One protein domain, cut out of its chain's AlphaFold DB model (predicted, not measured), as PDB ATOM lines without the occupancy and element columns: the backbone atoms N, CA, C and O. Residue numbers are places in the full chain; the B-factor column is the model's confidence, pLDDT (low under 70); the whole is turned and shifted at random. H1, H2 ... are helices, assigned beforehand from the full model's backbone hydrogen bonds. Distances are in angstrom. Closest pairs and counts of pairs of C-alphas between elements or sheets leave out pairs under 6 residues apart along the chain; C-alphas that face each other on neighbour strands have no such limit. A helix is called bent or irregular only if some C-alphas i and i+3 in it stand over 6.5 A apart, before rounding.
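Overview. This is residues 12 to 62 of the 289 residues of an uncharacterized protein of Alcaligenaceae bacterium (UniProt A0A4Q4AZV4). A small helical hairpin, short H1 folded against the longer H2, makes one end of the model, and a lone helix, H3, makes the other end, apart from both. The link of residues 40 to 48 runs between the hairpin and H3, and residues 12 to 17 form a lead-in with no named element before H1. The printed part has 51 residues with three named helices in the order H1, H2, H3 and no named strand; its class is all helix, with 30 residues in the helices. It is only just compact, close to loose, with a radius of gyration of the C-alphas of 11.6 A, and the outline is only just elongated, spanning 32 by 21 by 16 A.

Arrangement. From the first printed residue, the first helix reached is H1, residues 18 to 23. A tight link of 4 residues, 24 to 27, joins it to H2, residues 28 to 39. H1 and H2 touch, with 4 pairs of C-alphas within 8 A, and H2 touches H1 with residues 31 to 35 alone. Their closest C-alphas are those of Leu 21 and Lys 31, 6.7 A apart, and their centres are 10.7 A apart. They run opposite ways at a shallow tilt of 28 degrees and form a helical hairpin. A short link of 9 residues, 40 to 48, joins H2 to H3, residues 49 to 60. H3 touches no helix. H2 and H3 are apart, with no C-alpha of the one within 8 A of the other, and H1 and H3 are apart by the same measure. In H1, H2 and H3 every pair of O of residue i and N of residue i+4 is within hydrogen-bond range.

Along the chain. H1 begins at C-alpha 18, at (-7.451, -31.540, 7.772), and its six residues end at Ser 23. H2 runs from Glu 28 to Phe 39, 15.2 A from first to last C-alpha, and begins at (-15.586, -36.365, 16.424). H3 runs from Gln 49 to Leu 60, 16.4 A from first to last C-alpha, and C-alpha 60 is at (-5.444, -52.691, -2.345). H2 and H3 are the longest helices by residues, with 12 each, and no helix is bent.

Size, cuts and confidence. The two C-alphas farthest apart are those of His 25 and Arg 61, 33.3 A. The C-alphas of Leu 12 and Gly 62, the first and last printed, are 25.7 A apart. The printed part has no cut, and no link between the helices is long. The mean pLDDT of the printed part is 72.7. It is under 70 in 20 residues, namely residues 12 to 19, residue 34, residues 36 to 42 and residues 44 to 47. The mean of H3 is 82, against 72 for H1 and 71 for H2.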
ATOM      1  N   LEU A  12     -18.402 -29.058  -0.283       50.59
ATOM      2  CA  LEU A  12     -17.681 -28.772   0.955       50.59
ATOM      3  C   LEU A  12     -16.529 -29.756   1.227       50.59
ATOM      4  O   LEU A  12     -15.527 -29.365   1.818       50.59
ATOM      5  N   TYR A  13     -16.640 -31.009   0.776       57.56
ATOM      6  CA  TYR A  13     -15.613 -32.033   0.987       57.56
ATOM      7  C   TYR A  13     -14.560 -32.086  -0.135       57.56
ATOM      8  O   TYR A  13     -13.565 -32.794  -0.006       57.56
ATOM      9  N   ARG A  14     -14.748 -31.320  -1.226       50.25
ATOM     10  CA  ARG A  14     -13.916 -31.341  -2.448       50.25
ATOM     11  C   ARG A  14     -12.473 -30.886  -2.219       50.25
ATOM     12  O   ARG A  14     -11.565 -31.456  -2.814       50.25
ATOM     13  N   ASP A  15     -12.299 -29.887  -1.361       53.38
ATOM     14  CA  ASP A  15     -11.014 -29.238  -1.064       53.38
ATOM     15  C   ASP A  15     -10.731 -29.215   0.440       53.38
ATOM     16  O   ASP A  15      -9.890 -28.451   0.914       53.38
ATOM     17  N   LEU A  16     -11.457 -30.050   1.193       61.25
ATOM     18  CA  LEU A  16     -11.384 -30.092   2.640       61.25
ATOM     19  C   LEU A  16      -9.969 -30.484   3.062       61.25
ATOM     20  O   LEU A  16      -9.522 -31.605   2.833       61.25
ATOM     21  N   THR A  17      -9.253 -29.563   3.691       68.06
ATOM     22  CA  THR A  17      -7.996 -29.862   4.371       68.06
ATOM     23  C   THR A  17      -8.289 -30.445   5.749       68.06
ATOM     24  O   THR A  17      -9.372 -30.264   6.304       68.06
ATOM     25  N   ARG A  18      -7.311 -31.110   6.370       66.81
ATOM     26  CA  ARG A  18      -7.451 -31.540   7.772       66.81
ATOM     27  C   ARG A  18      -7.716 -30.377   8.716       66.81
ATOM     28  O   ARG A  18      -8.426 -30.535   9.697       66.81
ATOM     29  N   GLU A  19      -7.148 -29.218   8.423       66.38
ATOM     30  CA  GLU A  19      -7.309 -28.017   9.233       66.38
ATOM     31  C   GLU A  19      -8.715 -27.428   9.088       66.38
ATOM     32  O   GLU A  19      -9.329 -27.037  10.077       66.38
ATOM     33  N   GLN A  20      -9.278 -27.496   7.881       72.38
ATOM     34  CA  GLN A  20     -10.686 -27.189   7.647       72.38
ATOM     35  C   GLN A  20     -11.602 -28.231   8.301       72.38
ATOM     36  O   GLN A  20     -12.545 -27.854   8.979       72.38
ATOM     37  N   LEU A  21     -11.306 -29.532   8.200       77.00
ATOM     38  CA  LEU A  21     -12.073 -30.569   8.905       77.00
ATOM     39  C   LEU A  21     -12.041 -30.361  10.426       77.00
ATOM     40  O   LEU A  21     -13.053 -30.565  11.096       77.00
ATOM     41  N   ARG A  22     -10.904 -29.907  10.968       75.12
ATOM     42  CA  ARG A  22     -10.766 -29.551  12.387       75.12
ATOM     43  C   ARG A  22     -11.682 -28.403  12.785       75.12
ATOM     44  O   ARG A  22     -12.276 -28.472  13.859       75.12
ATOM     45  N   SER A  23     -11.814 -27.393  11.926       75.44
ATOM     46  CA  SER A  23     -12.644 -26.211  12.181       75.44
ATOM     47  C   SER A  23     -14.140 -26.423  11.920       75.44
ATOM     48  O   SER A  23     -14.957 -25.609  12.361       75.44
ATOM     49  N   LEU A  24     -14.535 -27.520  11.260       78.81
ATOM     50  CA  LEU A  24     -15.943 -27.872  11.098       78.81
ATOM     51  C   LEU A  24     -16.578 -28.250  12.449       78.81
ATOM     52  O   LEU A  24     -16.029 -29.030  13.230       78.81
ATOM     53  N   HIS A  25     -17.785 -27.741  12.700       83.56
ATOM     54  CA  HIS A  25     -18.586 -28.064  13.885       83.56
ATOM     55  C   HIS A  25     -19.345 -29.387  13.683       83.56
ATOM     56  O   HIS A  25     -20.569 -29.422  13.604       83.56
ATOM     57  N   LEU A  26     -18.591 -30.477  13.541       81.44
ATOM     58  CA  LEU A  26     -19.092 -31.848  13.413       81.44
ATOM     59  C   LEU A  26     -18.706 -32.657  14.658       81.44
ATOM     60  O   LEU A  26     -17.745 -32.297  15.342       81.44
ATOM     61  N   SER A  27     -19.425 -33.748  14.943       81.38
ATOM     62  CA  SER A  27     -18.994 -34.681  15.990       81.38
ATOM     63  C   SER A  27     -17.660 -35.325  15.617       81.38
ATOM     64  O   SER A  27     -17.342 -35.481  14.438       81.38
ATOM     65  N   GLU A  28     -16.885 -35.716  16.626       77.62
ATOM     66  CA  GLU A  28     -15.586 -36.365  16.424       77.62
ATOM     67  C   GLU A  28     -15.720 -37.654  15.600       77.62
ATOM     68  O   GLU A  28     -14.968 -37.827  14.650       77.62
ATOM     69  N   ASP A  29     -16.752 -38.470  15.846       73.06
ATOM     70  CA  ASP A  29     -17.050 -39.670  15.045       73.06
ATOM     71  C   ASP A  29     -17.298 -39.348  13.562       73.06
ATOM     72  O   ASP A  29     -16.889 -40.088  12.672       73.06
ATOM     73  N   LEU A  30     -17.938 -38.210  13.274       73.25
ATOM     74  CA  LEU A  30     -18.213 -37.792  11.902       73.25
ATOM     75  C   LEU A  30     -16.960 -37.232  11.228       73.25
ATOM     76  O   LEU A  30     -16.733 -37.467  10.043       73.25
ATOM     77  N   LYS A  31     -16.120 -36.506  11.975       78.00
ATOM     78  CA  LYS A  31     -14.801 -36.086  11.487       78.00
ATOM     79  C   LYS A  31     -13.910 -37.293  11.225       78.00
ATOM     80  O   LYS A  31     -13.173 -37.289  10.248       78.00
ATOM     81  N   GLU A  32     -14.005 -38.324  12.051       76.56
ATOM     82  CA  GLU A  32     -13.299 -39.591  11.895       76.56
ATOM     83  C   GLU A  32     -13.745 -40.313  10.613       76.56
ATOM     84  O   GLU A  32     -12.904 -40.644   9.776       76.56
ATOM     85  N   GLU A  33     -15.056 -40.446  10.386       70.75
ATOM     86  CA  GLU A  33     -15.614 -41.029   9.158       70.75
ATOM     87  C   GLU A  33     -15.201 -40.237   7.907       70.75
ATOM     88  O   GLU A  33     -14.696 -40.821   6.945       70.75
ATOM     89  N   ILE A  34     -15.326 -38.904   7.934       69.94
ATOM     90  CA  ILE A  34     -14.901 -38.027   6.833       69.94
ATOM     91  C   ILE A  34     -13.389 -38.126   6.618       69.94
ATOM     92  O   ILE A  34     -12.934 -38.154   5.478       69.94
ATOM     93  N   SER A  35     -12.589 -38.207   7.680       73.00
ATOM     94  CA  SER A  35     -11.133 -38.291   7.566       73.00
ATOM     95  C   SER A  35     -10.687 -39.620   6.961       73.00
ATOM     96  O   SER A  35      -9.825 -39.631   6.081       73.00
ATOM     97  N   LEU A  36     -11.311 -40.734   7.344       67.19
ATOM     98  CA  LEU A  36     -11.060 -42.040   6.732       67.19
ATOM     99  C   LEU A  36     -11.514 -42.076   5.268       67.19
ATOM    100  O   LEU A  36     -10.802 -42.602   4.416       67.19
ATOM    101  N   ALA A  37     -12.660 -41.474   4.961       61.97
ATOM    102  CA  ALA A  37     -13.208 -41.385   3.613       61.97
ATOM    103  C   ALA A  37     -12.372 -40.510   2.661       61.97
ATOM    104  O   ALA A  37     -12.127 -40.888   1.516       61.97
ATOM    105  N   VAL A  38     -11.967 -39.325   3.122       63.47
ATOM    106  CA  VAL A  38     -11.336 -38.283   2.296       63.47
ATOM    107  C   VAL A  38      -9.814 -38.394   2.318       63.47
ATOM    108  O   VAL A  38      -9.168 -38.196   1.289       63.47
ATOM    109  N   PHE A  39      -9.229 -38.715   3.475       63.81
ATOM    110  CA  PHE A  39      -7.776 -38.770   3.664       63.81
ATOM    111  C   PHE A  39      -7.237 -40.196   3.814       63.81
ATOM    112  O   PHE A  39      -6.030 -40.391   3.702       63.81
ATOM    113  N   GLY A  40      -8.091 -41.200   4.045       63.38
ATOM    114  CA  GLY A  40      -7.649 -42.583   4.241       63.38
ATOM    115  C   GLY A  40      -6.948 -42.833   5.579       63.38
ATOM    116  O   GLY A  40      -6.226 -43.826   5.688       63.38
ATOM    117  N   GLU A  41      -7.122 -41.935   6.556       63.66
ATOM    118  CA  GLU A  41      -6.526 -42.001   7.896       63.66
ATOM    119  C   GLU A  41      -7.412 -41.313   8.964       63.66
ATOM    120  O   GLU A  41      -8.117 -40.356   8.637       63.66
ATOM    121  N   PRO A  42      -7.345 -41.739  10.241       68.25
ATOM    122  CA  PRO A  42      -8.042 -41.182  11.392       68.25
ATOM    123  C   PRO A  42      -7.853 -39.699  11.593       68.25
ATOM    124  O   PRO A  42      -6.756 -39.170  11.407       68.25
ATOM    125  N   TYR A  43      -8.907 -39.041  12.057       70.69
ATOM    126  CA  TYR A  43      -8.860 -37.634  12.430       70.69
ATOM    127  C   TYR A  43      -8.186 -37.442  13.796       70.69
ATOM    128  O   TYR A  43      -7.349 -36.549  13.967       70.69
ATOM    129  N   SER A  44      -8.546 -38.293  14.755       65.69
ATOM    130  CA  SER A  44      -8.286 -38.113  16.190       65.69
ATOM    131  C   SER A  44      -6.884 -38.538  16.655       65.69
ATOM    132  O   SER A  44      -6.417 -38.089  17.704       65.69
ATOM    133  N   LYS A  45      -6.171 -39.365  15.880       68.12
ATOM    134  CA  LYS A  45      -4.845 -39.889  16.241       68.12
ATOM    135  C   LYS A  45      -3.959 -40.034  15.009       68.12
ATOM    136  O   LYS A  45      -4.414 -40.494  13.967       68.12
ATOM    137  N   LEU A  46      -2.677 -39.673  15.129       63.25
ATOM    138  CA  LEU A  46      -1.704 -40.023  14.094       63.25
ATOM    139  C   LEU A  46      -1.591 -41.552  14.035       63.25
ATOM    140  O   LEU A  46      -1.271 -42.169  15.057       63.25
ATOM    141  N   PRO A  47      -1.869 -42.162  12.879       66.62
ATOM    142  CA  PRO A  47      -1.835 -43.603  12.756       66.62
ATOM    143  C   PRO A  47      -0.411 -44.130  12.897       66.62
ATOM    144  O   PRO A  47       0.559 -43.516  12.447       66.62
ATOM    145  N   THR A  48      -0.277 -45.287  13.530       76.62
ATOM    146  CA  THR A  48       0.985 -46.026  13.559       76.62
ATOM    147  C   THR A  48       1.340 -46.519  12.154       76.62
ATOM    148  O   THR A  48       0.475 -46.703  11.297       76.62
ATOM    149  N   GLN A  49       2.620 -46.822  11.924       73.75
ATOM    150  CA  GLN A  49       3.069 -47.436  10.667       73.75
ATOM    151  C   GLN A  49       2.331 -48.746  10.352       73.75
ATOM    152  O   GLN A  49       2.046 -49.036   9.194       73.75
ATOM    153  N   SER A  50       1.984 -49.524  11.383       79.25
ATOM    154  CA  SER A  50       1.224 -50.770  11.232       79.25
ATOM    155  C   SER A  50      -0.212 -50.514  10.760       79.25
ATOM    156  O   SER A  50      -0.699 -51.197   9.863       79.25
ATOM    157  N   GLU A  51      -0.878 -49.493  11.306       78.62
ATOM    158  CA  GLU A  51      -2.235 -49.104  10.897       78.62
ATOM    159  C   GLU A  51      -2.252 -48.540   9.471       78.62
ATOM    160  O   GLU A  51      -3.068 -48.961   8.651       78.62
ATOM    161  N   LEU A  52      -1.291 -47.673   9.129       76.44
ATOM    162  CA  LEU A  52      -1.110 -47.171   7.762       76.44
ATOM    163  C   LEU A  52      -0.880 -48.312   6.765       76.44
ATOM    164  O   LEU A  52      -1.462 -48.326   5.677       76.44
ATOM    165  N   HIS A  53      -0.057 -49.291   7.145       81.81
ATOM    166  CA  HIS A  53       0.178 -50.493   6.355       81.81
ATOM    167  C   HIS A  53      -1.109 -51.308   6.168       81.81
ATOM    168  O   HIS A  53      -1.442 -51.677   5.040       81.81
ATOM    169  N   ALA A  54      -1.860 -51.546   7.245       82.75
ATOM    170  CA  ALA A  54      -3.117 -52.286   7.201       82.75
ATOM    171  C   ALA A  54      -4.158 -51.600   6.301       82.75
ATOM    172  O   ALA A  54      -4.769 -52.267   5.467       82.75
ATOM    173  N   TRP A  55      -4.320 -50.275   6.383       81.44
ATOM    174  CA  TRP A  55      -5.247 -49.537   5.512       81.44
ATOM    175  C   TRP A  55      -4.794 -49.449   4.066       81.44
ATOM    176  O   TRP A  55      -5.631 -49.387   3.158       81.44
ATOM    177  N   ARG A  56      -3.480 -49.427   3.827       85.75
ATOM    178  CA  ARG A  56      -2.950 -49.557   2.475       85.75
ATOM    179  C   ARG A  56      -3.419 -50.862   1.857       85.75
ATOM    180  O   ARG A  56      -4.036 -50.852   0.795       85.75
ATOM    181  N   TRP A  57      -3.184 -51.963   2.555       88.56
ATOM    182  CA  TRP A  57      -3.539 -53.282   2.063       88.56
ATOM    183  C   TRP A  57      -5.045 -53.524   1.994       88.56
ATOM    184  O   TRP A  57      -5.500 -54.096   1.010       88.56
ATOM    185  N   ALA A  58      -5.827 -53.001   2.937       85.31
ATOM    186  CA  ALA A  58      -7.286 -53.024   2.847       85.31
ATOM    187  C   ALA A  58      -7.778 -52.335   1.564       85.31
ATOM    188  O   ALA A  58      -8.580 -52.891   0.814       85.31
ATOM    189  N   ALA A  59      -7.229 -51.160   1.238       85.12
ATOM    190  CA  ALA A  59      -7.574 -50.474  -0.004       85.12
ATOM    191  C   ALA A  59      -7.119 -51.238  -1.253       85.12
ATOM    192  O   ALA A  59      -7.866 -51.279  -2.221       85.12
ATOM    193  N   LEU A  60      -5.938 -51.867  -1.233       89.12
ATOM    194  CA  LEU A  60      -5.444 -52.691  -2.345       89.12
ATOM    195  C   LEU A  60      -6.244 -53.987  -2.548       89.12
ATOM    196  O   LEU A  60      -6.236 -54.540  -3.645       89.12
ATOM    197  N   ARG A  61      -6.951 -54.456  -1.514       86.25
ATOM    198  CA  ARG A  61      -7.890 -55.588  -1.579       86.25
ATOM    199  C   ARG A  61      -9.321 -55.171  -1.935       86.25
ATOM    200  O   ARG A  61     -10.179 -56.034  -2.075       86.25
ATOM    201  N   GLY A  62      -9.581 -53.872  -2.093       81.38
ATOM    202  CA  GLY A  62     -10.909 -53.338  -2.414       81.38
ATOM    203  C   GLY A  62     -11.859 -53.274  -1.225       81.38
ATOM    204  O   GLY A  62     -13.060 -53.121  -1.407       81.38
TER     205      GLY A  62